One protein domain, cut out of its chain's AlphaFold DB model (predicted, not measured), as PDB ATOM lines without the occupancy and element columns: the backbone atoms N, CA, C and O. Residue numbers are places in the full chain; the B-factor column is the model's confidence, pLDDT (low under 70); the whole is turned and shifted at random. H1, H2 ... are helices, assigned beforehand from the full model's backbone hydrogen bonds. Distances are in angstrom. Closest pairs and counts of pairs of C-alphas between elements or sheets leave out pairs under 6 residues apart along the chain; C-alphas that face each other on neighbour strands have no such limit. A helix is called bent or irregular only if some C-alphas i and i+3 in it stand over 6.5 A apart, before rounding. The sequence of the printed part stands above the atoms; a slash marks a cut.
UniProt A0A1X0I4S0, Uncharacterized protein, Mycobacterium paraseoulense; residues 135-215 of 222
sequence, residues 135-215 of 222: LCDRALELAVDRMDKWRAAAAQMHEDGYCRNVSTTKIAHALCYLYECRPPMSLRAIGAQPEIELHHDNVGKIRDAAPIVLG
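This is residues 135 to 215 of the 222 residues of an uncharacterized protein of Mycobacterium paraseoulense (UniProt A0A1X0I4S0). A long helix, H1, sticks out as a straight arm with its residues 135 to 145, while its later part packs on a small body made by three shorter helices. In that body H4 reaches from the short helix H3 to the later part of H1, and H2 lies between H1 and H3 and crosses both H1 and H4. The printed part has 81 residues with four named helices, in the order H1, H2, H3, H4, and no named strand; the class is all helix. The whole is compact, with a radius of gyration of the C-alphas of 12.8 A, and spans 39 by 28 by 21 A, the arm of H1 making much of the length.

H1 is residues 135 to 159, 36.4 A from first to last C-alpha, beginning with C-alpha 135 at (-5.767, 10.300, 52.191). H2 is residues 168 to 180, 17.7 A long, with C-alpha 168 at (16.173, 18.063, 32.899). H3 is the five residues 187 to 191, 6.2 A long. H4 is residues 200 to 214, 21.0 A long, ending with C-alpha 214 at (3.287, 14.267, 25.863). H4 is irregular, but only just: C-alphas 208 and 211 are 6.7 A apart, and its line is a rough one.

H4 is the hub, touching the three other helices. H1 touches H2 with its residues 147 to 158 alone; the closest C-alphas, those of Trp 150 and Ala 172, are 5.1 A apart. The two run opposite ways at a steep tilt of 59 degrees. Residues 153 to 157 of H1 touch residues 209 to 214 of H4, with the C-alphas of Ala 153 and Val 213 closest at 6.4 A, and the lines are about perpendicular at 76 degrees. H2 touches H4, also about perpendicular at 79 degrees, and the closest C-alphas are those of Ala 174 and Val 203, 7.2 A apart. H3 touches H4 at residues 200 to 204 of H4 alone, where the C-alphas of Arg 188 and His 200 are closest at 4.8 A. H2 and H3 are near each other, with 5 pairs of C-alphas within 10 A, while H1 and H3 are apart. The helix packing is mostly crossed: of the three pairs H1 and H2, H1 and H4, and H2 and H4, 0 are at a shallow tilt. In H1, H2 and H3 every O i to N i+4 pair is within hydrogen-bond range; in H4 it is 9 of 11.

The two C-alphas farthest apart, those of Leu 135 and Asp 201, are 39.4 A apart. Residues 135 to 145, which belong to H1, and residues 180 to 185 stand free; without them the body spans 26 by 23 by 19 A. The printed part has no cut, and its three links are short. The mean pLDDT of the printed part is 78.9; residues 162 to 164, 184 to 185, 188, 190 to 191, 194 to 196 and 215 are under 70.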
ATOM      1  N   LEU A 135      -5.519   9.262  53.192       87.06
ATOM      2  CA  LEU A 135      -5.767  10.300  52.191       87.06
ATOM      3  C   LEU A 135      -4.500  11.108  51.898       87.06
ATOM      4  O   LEU A 135      -4.232  11.383  50.730       87.06
ATOM      5  N   CYS A 136      -3.716  11.449  52.921       89.38
ATOM      6  CA  CYS A 136      -2.418  12.100  52.751       89.38
ATOM      7  C   CYS A 136      -1.434  11.214  51.978       89.38
ATOM      8  O   CYS A 136      -0.824  11.697  51.028       89.38
ATOM      9  N   ASP A 137      -1.332   9.931  52.323       89.69
ATOM     10  CA  ASP A 137      -0.449   8.969  51.658       89.69
ATOM     11  C   ASP A 137      -0.841   8.791  50.190       89.69
ATOM     12  O   ASP A 137       0.006   8.886  49.303       89.69
ATOM     13  N   ARG A 138      -2.142   8.640  49.901       89.12
ATOM     14  CA  ARG A 138      -2.637   8.562  48.518       89.12
ATOM     15  C   ARG A 138      -2.435   9.863  47.748       89.12
ATOM     16  O   ARG A 138      -2.115   9.819  46.564       89.12
ATOM     17  N   ALA A 139      -2.604  11.022  48.383       89.38
ATOM     18  CA  ALA A 139      -2.327  12.308  47.747       89.38
ATOM     19  C   ALA A 139      -0.830  12.472  47.435       89.38
ATOM     20  O   ALA A 139      -0.486  12.959  46.357       89.38
ATOM     21  N   LEU A 140       0.047  12.028  48.340       92.44
ATOM     22  CA  LEU A 140       1.494  12.036  48.153       92.44
ATOM     23  C   LEU A 140       1.914  11.088  47.024       92.44
ATOM     24  O   LEU A 140       2.667  11.496  46.145       92.44
ATOM     25  N   GLU A 141       1.391   9.861  47.001       91.31
ATOM     26  CA  GLU A 141       1.664   8.873  45.951       91.31
ATOM     27  C   GLU A 141       1.253   9.398  44.568       91.31
ATOM     28  O   GLU A 141       2.043   9.366  43.622       91.31
ATOM     29  N   LEU A 142       0.055   9.984  44.460       90.19
ATOM     30  CA  LEU A 142      -0.413  10.609  43.221       90.19
ATOM     31  C   LEU A 142       0.436  11.820  42.808       90.19
ATOM     32  O   LEU A 142       0.612  12.060  41.612       90.19
ATOM     33  N   ALA A 143       0.949  12.596  43.768       86.50
ATOM     34  CA  ALA A 143       1.846  13.715  43.488       86.50
ATOM     35  C   ALA A 143       3.216  13.234  42.980       86.50
ATOM     36  O   ALA A 143       3.756  13.827  42.046       86.50
ATOM     37  N   VAL A 144       3.751  12.141  43.537       88.69
ATOM     38  CA  VAL A 144       5.008  11.521  43.086       88.69
ATOM     39  C   VAL A 144       4.864  10.973  41.665       88.69
ATOM     40  O   VAL A 144       5.648  11.358  40.800       88.69
ATOM     41  N   ASP A 145       3.821  10.183  41.384       89.81
ATOM     42  CA  ASP A 145       3.558   9.648  40.036       89.81
ATOM     43  C   ASP A 145       3.399  10.771  38.995       89.81
ATOM     44  O   ASP A 145       3.892  10.699  37.865       89.81
ATOM     45  N   ARG A 146       2.753  11.876  39.385       85.25
ATOM     46  CA  ARG A 146       2.621  13.059  38.529       85.25
ATOM     47  C   ARG A 146       3.964  13.739  38.265       85.25
ATOM     48  O   ARG A 146       4.238  14.096  37.122       85.25
ATOM     49  N   MET A 147       4.808  13.902  39.284       84.56
ATOM     50  CA  MET A 147       6.160  14.453  39.125       84.56
ATOM     51  C   MET A 147       7.038  13.579  38.224       84.56
ATOM     52  O   MET A 147       7.787  14.112  37.402       84.56
ATOM     53  N   ASP A 148       6.921  12.257  38.320       88.56
ATOM     54  CA  ASP A 148       7.704  11.335  37.498       88.56
ATOM     55  C   ASP A 148       7.314  11.399  36.015       88.56
ATOM     56  O   ASP A 148       8.196  11.385  35.153       88.56
ATOM     57  N   LYS A 149       6.031  11.622  35.697       87.19
ATOM     58  CA  LYS A 149       5.582  11.914  34.320       87.19
ATOM     59  C   LYS A 149       6.265  13.153  33.740       87.19
ATOM     60  O   LYS A 149       6.747  13.121  32.607       87.19
ATOM     61  N   TRP A 150       6.355  14.236  34.512       86.19
ATOM     62  CA  TRP A 150       7.016  15.467  34.064       86.19
ATOM     63  C   TRP A 150       8.527  15.299  33.902       86.19
ATOM     64  O   TRP A 150       9.110  15.850  32.968       86.19
ATOM     65  N   ARG A 151       9.169  14.508  34.770       87.94
ATOM     66  CA  ARG A 151      10.593  14.160  34.644       87.94
ATOM     67  C   ARG A 151      10.870  13.322  33.401       87.94
ATOM     68  O   ARG A 151      11.840  13.608  32.704       87.94
ATOM     69  N   ALA A 152      10.019  12.342  33.104       86.75
ATOM     70  CA  ALA A 152      10.133  11.524  31.899       86.75
ATOM     71  C   ALA A 152      10.002  12.378  30.627       86.75
ATOM     72  O   ALA A 152      10.852  12.301  29.742       86.75
ATOM     73  N   ALA A 153       9.010  13.272  30.577       85.00
ATOM     74  CA  ALA A 153       8.845  14.202  29.461       85.00
ATOM     75  C   ALA A 153      10.043  15.153  29.314       85.00
ATOM     76  O   ALA A 153      10.535  15.379  28.211       85.00
ATOM     77  N   ALA A 154      10.566  15.674  30.426       86.00
ATOM     78  CA  ALA A 154      11.750  16.524  30.413       86.00
ATOM     79  C   ALA A 154      13.010  15.791  29.919       86.00
ATOM     80  O   ALA A 154      13.827  16.397  29.224       86.00
ATOM     81  N   ALA A 155      13.174  14.509  30.265       85.25
ATOM     82  CA  ALA A 155      14.264  13.676  29.765       85.25
ATOM     83  C   ALA A 155      14.163  13.490  28.245       85.25
ATOM     84  O   ALA A 155      15.130  13.764  27.539       85.25
ATOM     85  N   GLN A 156      12.972  13.160  27.738       84.69
ATOM     86  CA  GLN A 156      12.723  13.022  26.302       84.69
ATOM     87  C   GLN A 156      12.983  14.335  25.542       84.69
ATOM     88  O   GLN A 156      13.697  14.351  24.545       84.69
ATOM     89  N   MET A 157      12.527  15.476  26.070       81.31
ATOM     90  CA  MET A 157      12.807  16.801  25.488       81.31
ATOM     91  C   MET A 157      14.302  17.145  25.440       81.31
ATOM     92  O   MET A 157      14.742  17.917  24.580       81.31
ATOM     93  N   HIS A 158      15.080  16.629  26.393       82.81
ATOM     94  CA  HIS A 158      16.523  16.823  26.428       82.81
ATOM     95  C   HIS A 158      17.233  15.940  25.393       82.81
ATOM     96  O   HIS A 158      18.126  16.432  24.698       82.81
ATOM     97  N   GLU A 159      16.800  14.685  25.236       83.25
ATOM     98  CA  GLU A 159      17.275  13.766  24.191       83.25
ATOM     99  C   GLU A 159      16.976  14.301  22.780       83.25
ATOM    100  O   GLU A 159      17.876  14.344  21.936       83.25
ATOM    101  N   ASP A 160      15.771  14.839  22.562       80.69
ATOM    102  CA  ASP A 160      15.327  15.453  21.301       80.69
ATOM    103  C   ASP A 160      16.041  16.785  20.979       80.69
ATOM    104  O   ASP A 160      15.903  17.351  19.893       80.69
ATOM    105  N   GLY A 161      16.837  17.311  21.915       79.75
ATOM    106  CA  GLY A 161      17.711  18.462  21.692       79.75
ATOM    107  C   GLY A 161      17.045  19.836  21.810       79.75
ATOM    108  O   GLY A 161      17.703  20.843  21.538       79.75
ATOM    109  N   TYR A 162      15.790  19.924  22.268       69.38
ATOM    110  CA  TYR A 162      15.050  21.190  22.374       69.38
ATOM    111  C   TYR A 162      15.688  22.201  23.347       69.38
ATOM    112  O   TYR A 162      15.569  23.411  23.139       69.38
ATOM    113  N   CYS A 163      16.375  21.735  24.399       67.31
ATOM    114  CA  CYS A 163      16.982  22.572  25.446       67.31
ATOM    115  C   CYS A 163      18.280  21.960  26.023       67.31
ATOM    116  O   CYS A 163      18.394  21.757  27.230       67.31
ATOM    117  N   ARG A 164      19.292  21.689  25.183       68.12
ATOM    118  CA  ARG A 164      20.580  21.084  25.616       68.12
ATOM    119  C   ARG A 164      21.331  21.849  26.712       68.12
ATOM    120  O   ARG A 164      22.040  21.237  27.499       68.12
ATOM    121  N   ASN A 165      21.154  23.168  26.785       75.94
ATOM    122  CA  ASN A 165      21.835  24.015  27.772       75.94
ATOM    123  C   ASN A 165      21.097  24.096  29.124       75.94
ATOM    124  O   ASN A 165      21.544  24.816  30.014       75.94
ATOM    125  N   VAL A 166      19.959  23.409  29.281       77.38
ATOM    126  CA  VAL A 166      19.128  23.441  30.492       77.38
ATOM    127  C   VAL A 166      19.028  22.037  31.085       77.38
ATOM    128  O   VAL A 166      18.806  21.062  30.370       77.38
ATOM    129  N   SER A 167      19.166  21.930  32.408       80.94
ATOM    130  CA  SER A 167      19.011  20.665  33.134       80.94
ATOM    131  C   SER A 167      17.585  20.115  33.031       80.94
ATOM    132  O   SER A 167      16.623  20.874  33.180       80.94
ATOM    133  N   THR A 168      17.453  18.796  32.913       82.38
ATOM    134  CA  THR A 168      16.173  18.063  32.899       82.38
ATOM    135  C   THR A 168      15.277  18.394  34.098       82.38
ATOM    136  O   THR A 168      14.074  18.567  33.929       82.38
ATOM    137  N   THR A 169      15.844  18.601  35.290       83.62
ATOM    138  CA  THR A 169      15.092  18.994  36.494       83.62
ATOM    139  C   THR A 169      14.387  20.344  36.327       83.62
ATOM    140  O   THR A 169      13.198  20.456  36.612       83.62
ATOM    141  N   LYS A 170      15.081  21.360  35.795       82.12
ATOM    142  CA  LYS A 170      14.487  22.684  35.525       82.12
ATOM    143  C   LYS A 170      13.395  22.622  34.452       82.12
ATOM    144  O   LYS A 170      12.388  23.312  34.575       82.12
ATOM    145  N   ILE A 171      13.562  21.773  33.434       81.62
ATOM    146  CA  ILE A 171      12.539  21.548  32.398       81.62
ATOM    147  C   ILE A 171      11.293  20.896  33.018       81.62
ATOM    148  O   ILE A 171      10.185  21.361  32.765       81.62
ATOM    149  N   ALA A 172      11.458  19.891  33.886       84.50
ATOM    150  CA  ALA A 172      10.346  19.233  34.579       84.50
ATOM    151  C   ALA A 172       9.565  20.200  35.488       84.50
ATOM    152  O   ALA A 172       8.335  20.210  35.459       84.50
ATOM    153  N   HIS A 173      10.264  21.055  36.245       81.94
ATOM    154  CA  HIS A 173       9.627  22.096  37.061       81.94
ATOM    155  C   HIS A 173       8.883  23.126  36.204       81.94
ATOM    156  O   HIS A 173       7.749  23.476  36.524       81.94
ATOM    157  N   ALA A 174       9.470  23.570  35.087       81.75
ATOM    158  CA  ALA A 174       8.805  24.483  34.162       81.75
ATOM    159  C   ALA A 174       7.547  23.856  33.534       81.75
ATOM    160  O   ALA A 174       6.523  24.526  33.431       81.75
ATOM    161  N   LEU A 175       7.602  22.576  33.149       82.56
ATOM    162  CA  LEU A 175       6.457  21.832  32.616       82.56
ATOM    163  C   LEU A 175       5.327  21.717  33.642       82.56
ATOM    164  O   LEU A 175       4.193  22.085  33.331       82.56
ATOM    165  N   CYS A 176       5.652  21.277  34.862       83.56
ATOM    166  CA  CYS A 176       4.717  21.226  35.983       83.56
ATOM    167  C   CYS A 176       4.058  22.595  36.198       83.56
ATOM    168  O   CYS A 176       2.839  22.728  36.145       83.56
ATOM    169  N   TYR A 177       4.858  23.650  36.332       78.12
ATOM    170  CA  TYR A 177       4.349  24.988  36.611       78.12
ATOM    171  C   TYR A 177       3.461  25.542  35.481       78.12
ATOM    172  O   TYR A 177       2.408  26.129  35.740       78.12
ATOM    173  N   LEU A 178       3.835  25.325  34.214       79.00
ATOM    174  CA  LEU A 178       3.076  25.802  33.052       79.00
ATOM    175  C   LEU A 178       1.727  25.092  32.883       79.00
ATOM    176  O   LEU A 178       0.730  25.743  32.566       79.00
ATOM    177  N   TYR A 179       1.692  23.771  33.065       76.56
ATOM    178  CA  TYR A 179       0.502  22.964  32.787       76.56
ATOM    179  C   TYR A 179      -0.406  22.789  34.002       76.56
ATOM    180  O   TYR A 179      -1.622  22.684  33.838       76.56
ATOM    181  N   GLU A 180       0.159  22.786  35.205       74.81
ATOM    182  CA  GLU A 180      -0.566  22.479  36.434       74.81
ATOM    183  C   GLU A 180      -1.055  23.748  37.138       74.81
ATOM    184  O   GLU A 180      -2.228  23.837  37.499       74.81
ATOM    185  N   CYS A 181      -0.208  24.778  37.250       70.81
ATOM    186  CA  CYS A 181      -0.616  26.055  37.842       70.81
ATOM    187  C   CYS A 181      -1.322  26.985  36.843       70.81
ATOM    188  O   CYS A 181      -2.018  27.899  37.282       70.81
ATOM    189  N   ARG A 182      -1.140  26.773  35.526       70.50
ATOM    190  CA  ARG A 182      -1.671  27.618  34.429       70.50
ATOM    191  C   ARG A 182      -1.672  29.112  34.793       70.50
ATOM    192  O   ARG A 182      -2.727  29.752  34.795       70.50
ATOM    193  N   PRO A 183      -0.503  29.669  35.156       71.25
ATOM    194  CA  PRO A 183      -0.427  31.025  35.671       71.25
ATOM    195  C   PRO A 183      -0.931  32.021  34.613       71.25
ATOM    196  O   PRO A 183      -0.548  31.912  33.448       71.25
ATOM    197  N   PRO A 184      -1.717  33.046  34.987       68.25
ATOM    198  CA  PRO A 184      -2.185  34.084  34.060       68.25
ATOM    199  C   PRO A 184      -1.070  35.061  33.630       68.25
ATOM    200  O   PRO A 184      -1.342  36.130  33.091       68.25
ATOM    201  N   MET A 185       0.191  34.744  33.926       69.50
ATOM    202  CA  MET A 185       1.334  35.638  33.772       69.50
ATOM    203  C   MET A 185       2.064  35.406  32.445       69.50
ATOM    204  O   MET A 185       2.006  34.331  31.853       69.50
ATOM    205  N   SER A 186       2.796  36.424  31.982       73.69
ATOM    206  CA  SER A 186       3.594  36.322  30.756       73.69
ATOM    207  C   SER A 186       4.754  35.327  30.911       73.69
ATOM    208  O   SER A 186       5.324  35.189  31.993       73.69
ATOM    209  N   LEU A 187       5.177  34.693  29.810       72.88
ATOM    210  CA  LEU A 187       6.316  33.753  29.784       72.88
ATOM    211  C   LEU A 187       7.601  34.332  30.402       72.88
ATOM    212  O   LEU A 187       8.414  33.602  30.965       72.88
ATOM    213  N   ARG A 188       7.768  35.658  30.331       68.19
ATOM    214  CA  ARG A 188       8.884  36.383  30.945       68.19
ATOM    215  C   ARG A 188       8.802  36.418  32.470       68.19
ATOM    216  O   ARG A 188       9.826  36.258  33.121       68.19
ATOM    217  N   ALA A 189       7.607  36.599  33.026       70.12
ATOM    218  CA  ALA A 189       7.385  36.542  34.470       70.12
ATOM    219  C   ALA A 189       7.525  35.109  35.011       70.12
ATOM    220  O   ALA A 189       8.024  34.920  36.115       70.12
ATOM    221  N   ILE A 190       7.161  34.105  34.207       69.88
ATOM    222  CA  ILE A 190       7.320  32.684  34.551       69.88
ATOM    223  C   ILE A 190       8.804  32.296  34.608       69.88
ATOM    224  O   ILE A 190       9.248  31.686  35.574       69.88
ATOM    225  N   GLY A 191       9.598  32.699  33.611       66.88
ATOM    226  CA  GLY A 191      11.042  32.440  33.598       66.88
ATOM    227  C   GLY A 191      11.826  33.166  34.700       66.88
ATOM    228  O   GLY A 191      12.868  32.679  35.130       66.88
ATOM    229  N   ALA A 192      11.307  34.299  35.186       74.62
ATOM    230  CA  ALA A 192      11.898  35.086  36.270       74.62
ATOM    231  C   ALA A 192      11.578  34.552  37.678       74.62
ATOM    232  O   ALA A 192      12.044  35.129  38.661       74.62
ATOM    233  N   GLN A 193      10.784  33.482  37.801       73.25
ATOM    234  CA  GLN A 193      10.553  32.859  39.099       73.25
ATOM    235  C   GLN A 193      11.850  32.235  39.640       73.25
ATOM    236  O   GLN A 193      12.550  31.557  38.883       73.25
ATOM    237  N   PRO A 194      12.139  32.398  40.945       67.00
ATOM    238  CA  PRO A 194      13.371  31.903  41.566       67.00
ATOM    239  C   PRO A 194      13.506  30.374  41.505       67.00
ATOM    240  O   PRO A 194      14.608  29.848  41.591       67.00
ATOM    241  N   GLU A 195      12.400  29.650  41.322       64.25
ATOM    242  CA  GLU A 195      12.405  28.188  41.189       64.25
ATOM    243  C   GLU A 195      12.733  27.702  39.766       64.25
ATOM    244  O   GLU A 195      13.186  26.572  39.590       64.25
ATOM    245  N   ILE A 196      12.516  28.537  38.744       69.25
ATOM    246  CA  ILE A 196      12.670  28.151  37.335       69.25
ATOM    247  C   ILE A 196      13.943  28.775  36.748       69.25
ATOM    248  O   ILE A 196      14.714  28.064  36.104       69.25
ATOM    249  N   GLU A 197      14.189  30.071  36.985       70.88
ATOM    250  CA  GLU A 197      15.335  30.837  36.464       70.88
ATOM    251  C   GLU A 197      15.698  30.470  35.011       70.88
ATOM    252  O   GLU A 197      16.838  30.114  34.689       70.88
ATOM    253  N   LEU A 198      14.705  30.500  34.118       76.38
ATOM    254  CA  LEU A 198      14.905  30.263  32.689       76.38
ATOM    255  C   LEU A 198      14.704  31.549  31.900       76.38
ATOM    256  O   LEU A 198      13.792  32.336  32.146       76.38
ATOM    257  N   HIS A 199      15.502  31.706  30.846       76.06
ATOM    258  CA  HIS A 199      15.219  32.713  29.834       76.06
ATOM    259  C   HIS A 199      13.859  32.427  29.176       76.06
ATOM    260  O   HIS A 199      13.565  31.286  28.816       76.06
ATOM    261  N   HIS A 200      13.047  33.465  28.992       73.88
ATOM    262  CA  HIS A 200      11.689  33.381  28.444       73.88
ATOM    263  C   HIS A 200      11.589  32.629  27.101       73.88
ATOM    264  O   HIS A 200      10.612  31.916  26.881       73.88
ATOM    265  N   ASP A 201      12.618  32.705  26.251       76.06
ATOM    266  CA  ASP A 201      12.693  31.937  24.997       76.06
ATOM    267  C   ASP A 201      12.751  30.421  25.222       76.06
ATOM    268  O   ASP A 201      12.143  29.652  24.477       76.06
ATOM    269  N   ASN A 202      13.453  29.972  26.267       77.12
ATOM    270  CA  ASN A 202      13.515  28.555  26.622       77.12
ATOM    271  C   ASN A 202      12.176  28.089  27.208       77.12
ATOM    272  O   ASN A 202      11.729  26.992  26.894       77.12
ATOM    273  N   VAL A 203      11.492  28.938  27.983       76.50
ATOM    274  CA  VAL A 203      10.134  28.657  28.491       76.50
ATOM    275  C   VAL A 203       9.134  28.520  27.333       76.50
ATOM    276  O   VAL A 203       8.311  27.607  27.340       76.50
ATOM    277  N   GLY A 204       9.241  29.372  26.305       76.06
ATOM    278  CA  GLY A 204       8.439  29.273  25.080       76.06
ATOM    279  C   GLY A 204       8.683  27.968  24.318       76.06
ATOM    280  O   GLY A 204       7.734  27.249  24.017       76.06
ATOM    281  N   LYS A 205       9.954  27.599  24.101       79.25
ATOM    282  CA  LYS A 205      10.321  26.319  23.469       79.25
ATOM    283  C   LYS A 205       9.800  25.111  24.244       79.25
ATOM    284  O   LYS A 205       9.305  24.173  23.630       79.25
ATOM    285  N   ILE A 206       9.878  25.137  25.578       79.88
ATOM    286  CA  ILE A 206       9.354  24.063  26.433       79.88
ATOM    287  C   ILE A 206       7.832  23.964  26.292       79.88
ATOM    288  O   ILE A 206       7.313  22.870  26.087       79.88
ATOM    289  N   ARG A 207       7.109  25.090  26.335       80.94
ATOM    290  CA  ARG A 207       5.650  25.118  26.142       80.94
ATOM    291  C   ARG A 207       5.239  24.525  24.793       80.94
ATOM    292  O   ARG A 207       4.281  23.756  24.752       80.94
ATOM    293  N   ASP A 208       5.945  24.886  23.724       79.19
ATOM    294  CA  ASP A 208       5.592  24.507  22.351       79.19
ATOM    295  C   ASP A 208       6.002  23.058  22.015       79.19
ATOM    296  O   ASP A 208       5.338  22.403  21.214       79.19
ATOM    297  N   ALA A 209       7.043  22.523  22.665       77.75
ATOM    298  CA  ALA A 209       7.501  21.140  22.491       77.75
ATOM    299  C   ALA A 209       6.810  20.128  23.430       77.75
ATOM    300  O   ALA A 209       6.656  18.962  23.072       77.75
ATOM    301  N   ALA A 210       6.328  20.564  24.599       76.56
ATOM    302  CA  ALA A 210       5.572  19.731  25.538       76.56
ATOM    303  C   ALA A 210       4.401  18.934  24.913       76.56
ATOM    304  O   ALA A 210       4.313  17.735  25.174       76.56
ATOM    305  N   PRO A 211       3.520  19.518  24.073       74.75
ATOM    306  CA  PRO A 211       2.390  18.789  23.493       74.75
ATOM    307  C   PRO A 211       2.820  17.732  22.465       74.75
ATOM    308  O   PRO A 211       2.121  16.738  22.282       74.75
ATOM    309  N   ILE A 212       3.986  17.906  21.833       77.62
ATOM    310  CA  ILE A 212       4.566  16.945  20.881       77.62
ATOM    311  C   ILE A 212       5.088  15.709  21.626       77.62
ATOM    312  O   ILE A 212       4.879  14.585  21.185       77.62
ATOM    313  N   VAL A 213       5.718  15.926  22.780       75.62
ATOM    314  CA  VAL A 213       6.341  14.878  23.603       75.62
ATOM    315  C   VAL A 213       5.312  14.127  24.452       75.62
ATOM    316  O   VAL A 213       5.391  12.914  24.607       75.62
ATOM    317  N   LEU A 214       4.311  14.837  24.980       70.94
ATOM    318  CA  LEU A 214       3.287  14.267  25.863       70.94
ATOM    319  C   LEU A 214       2.072  13.703  25.111       70.94
ATOM    320  O   LEU A 214       1.248  13.026  25.720       70.94
ATOM    321  N   GLY A 215       1.910  14.014  23.820       66.56
ATOM    322  CA  GLY A 215       0.708  13.659  23.053       66.56
ATOM    323  C   GLY A 215      -0.573  14.345  23.555       66.56
ATOM    324  O   GLY A 215      -1.679  13.901  23.246       66.56
TER     325      GLY A 215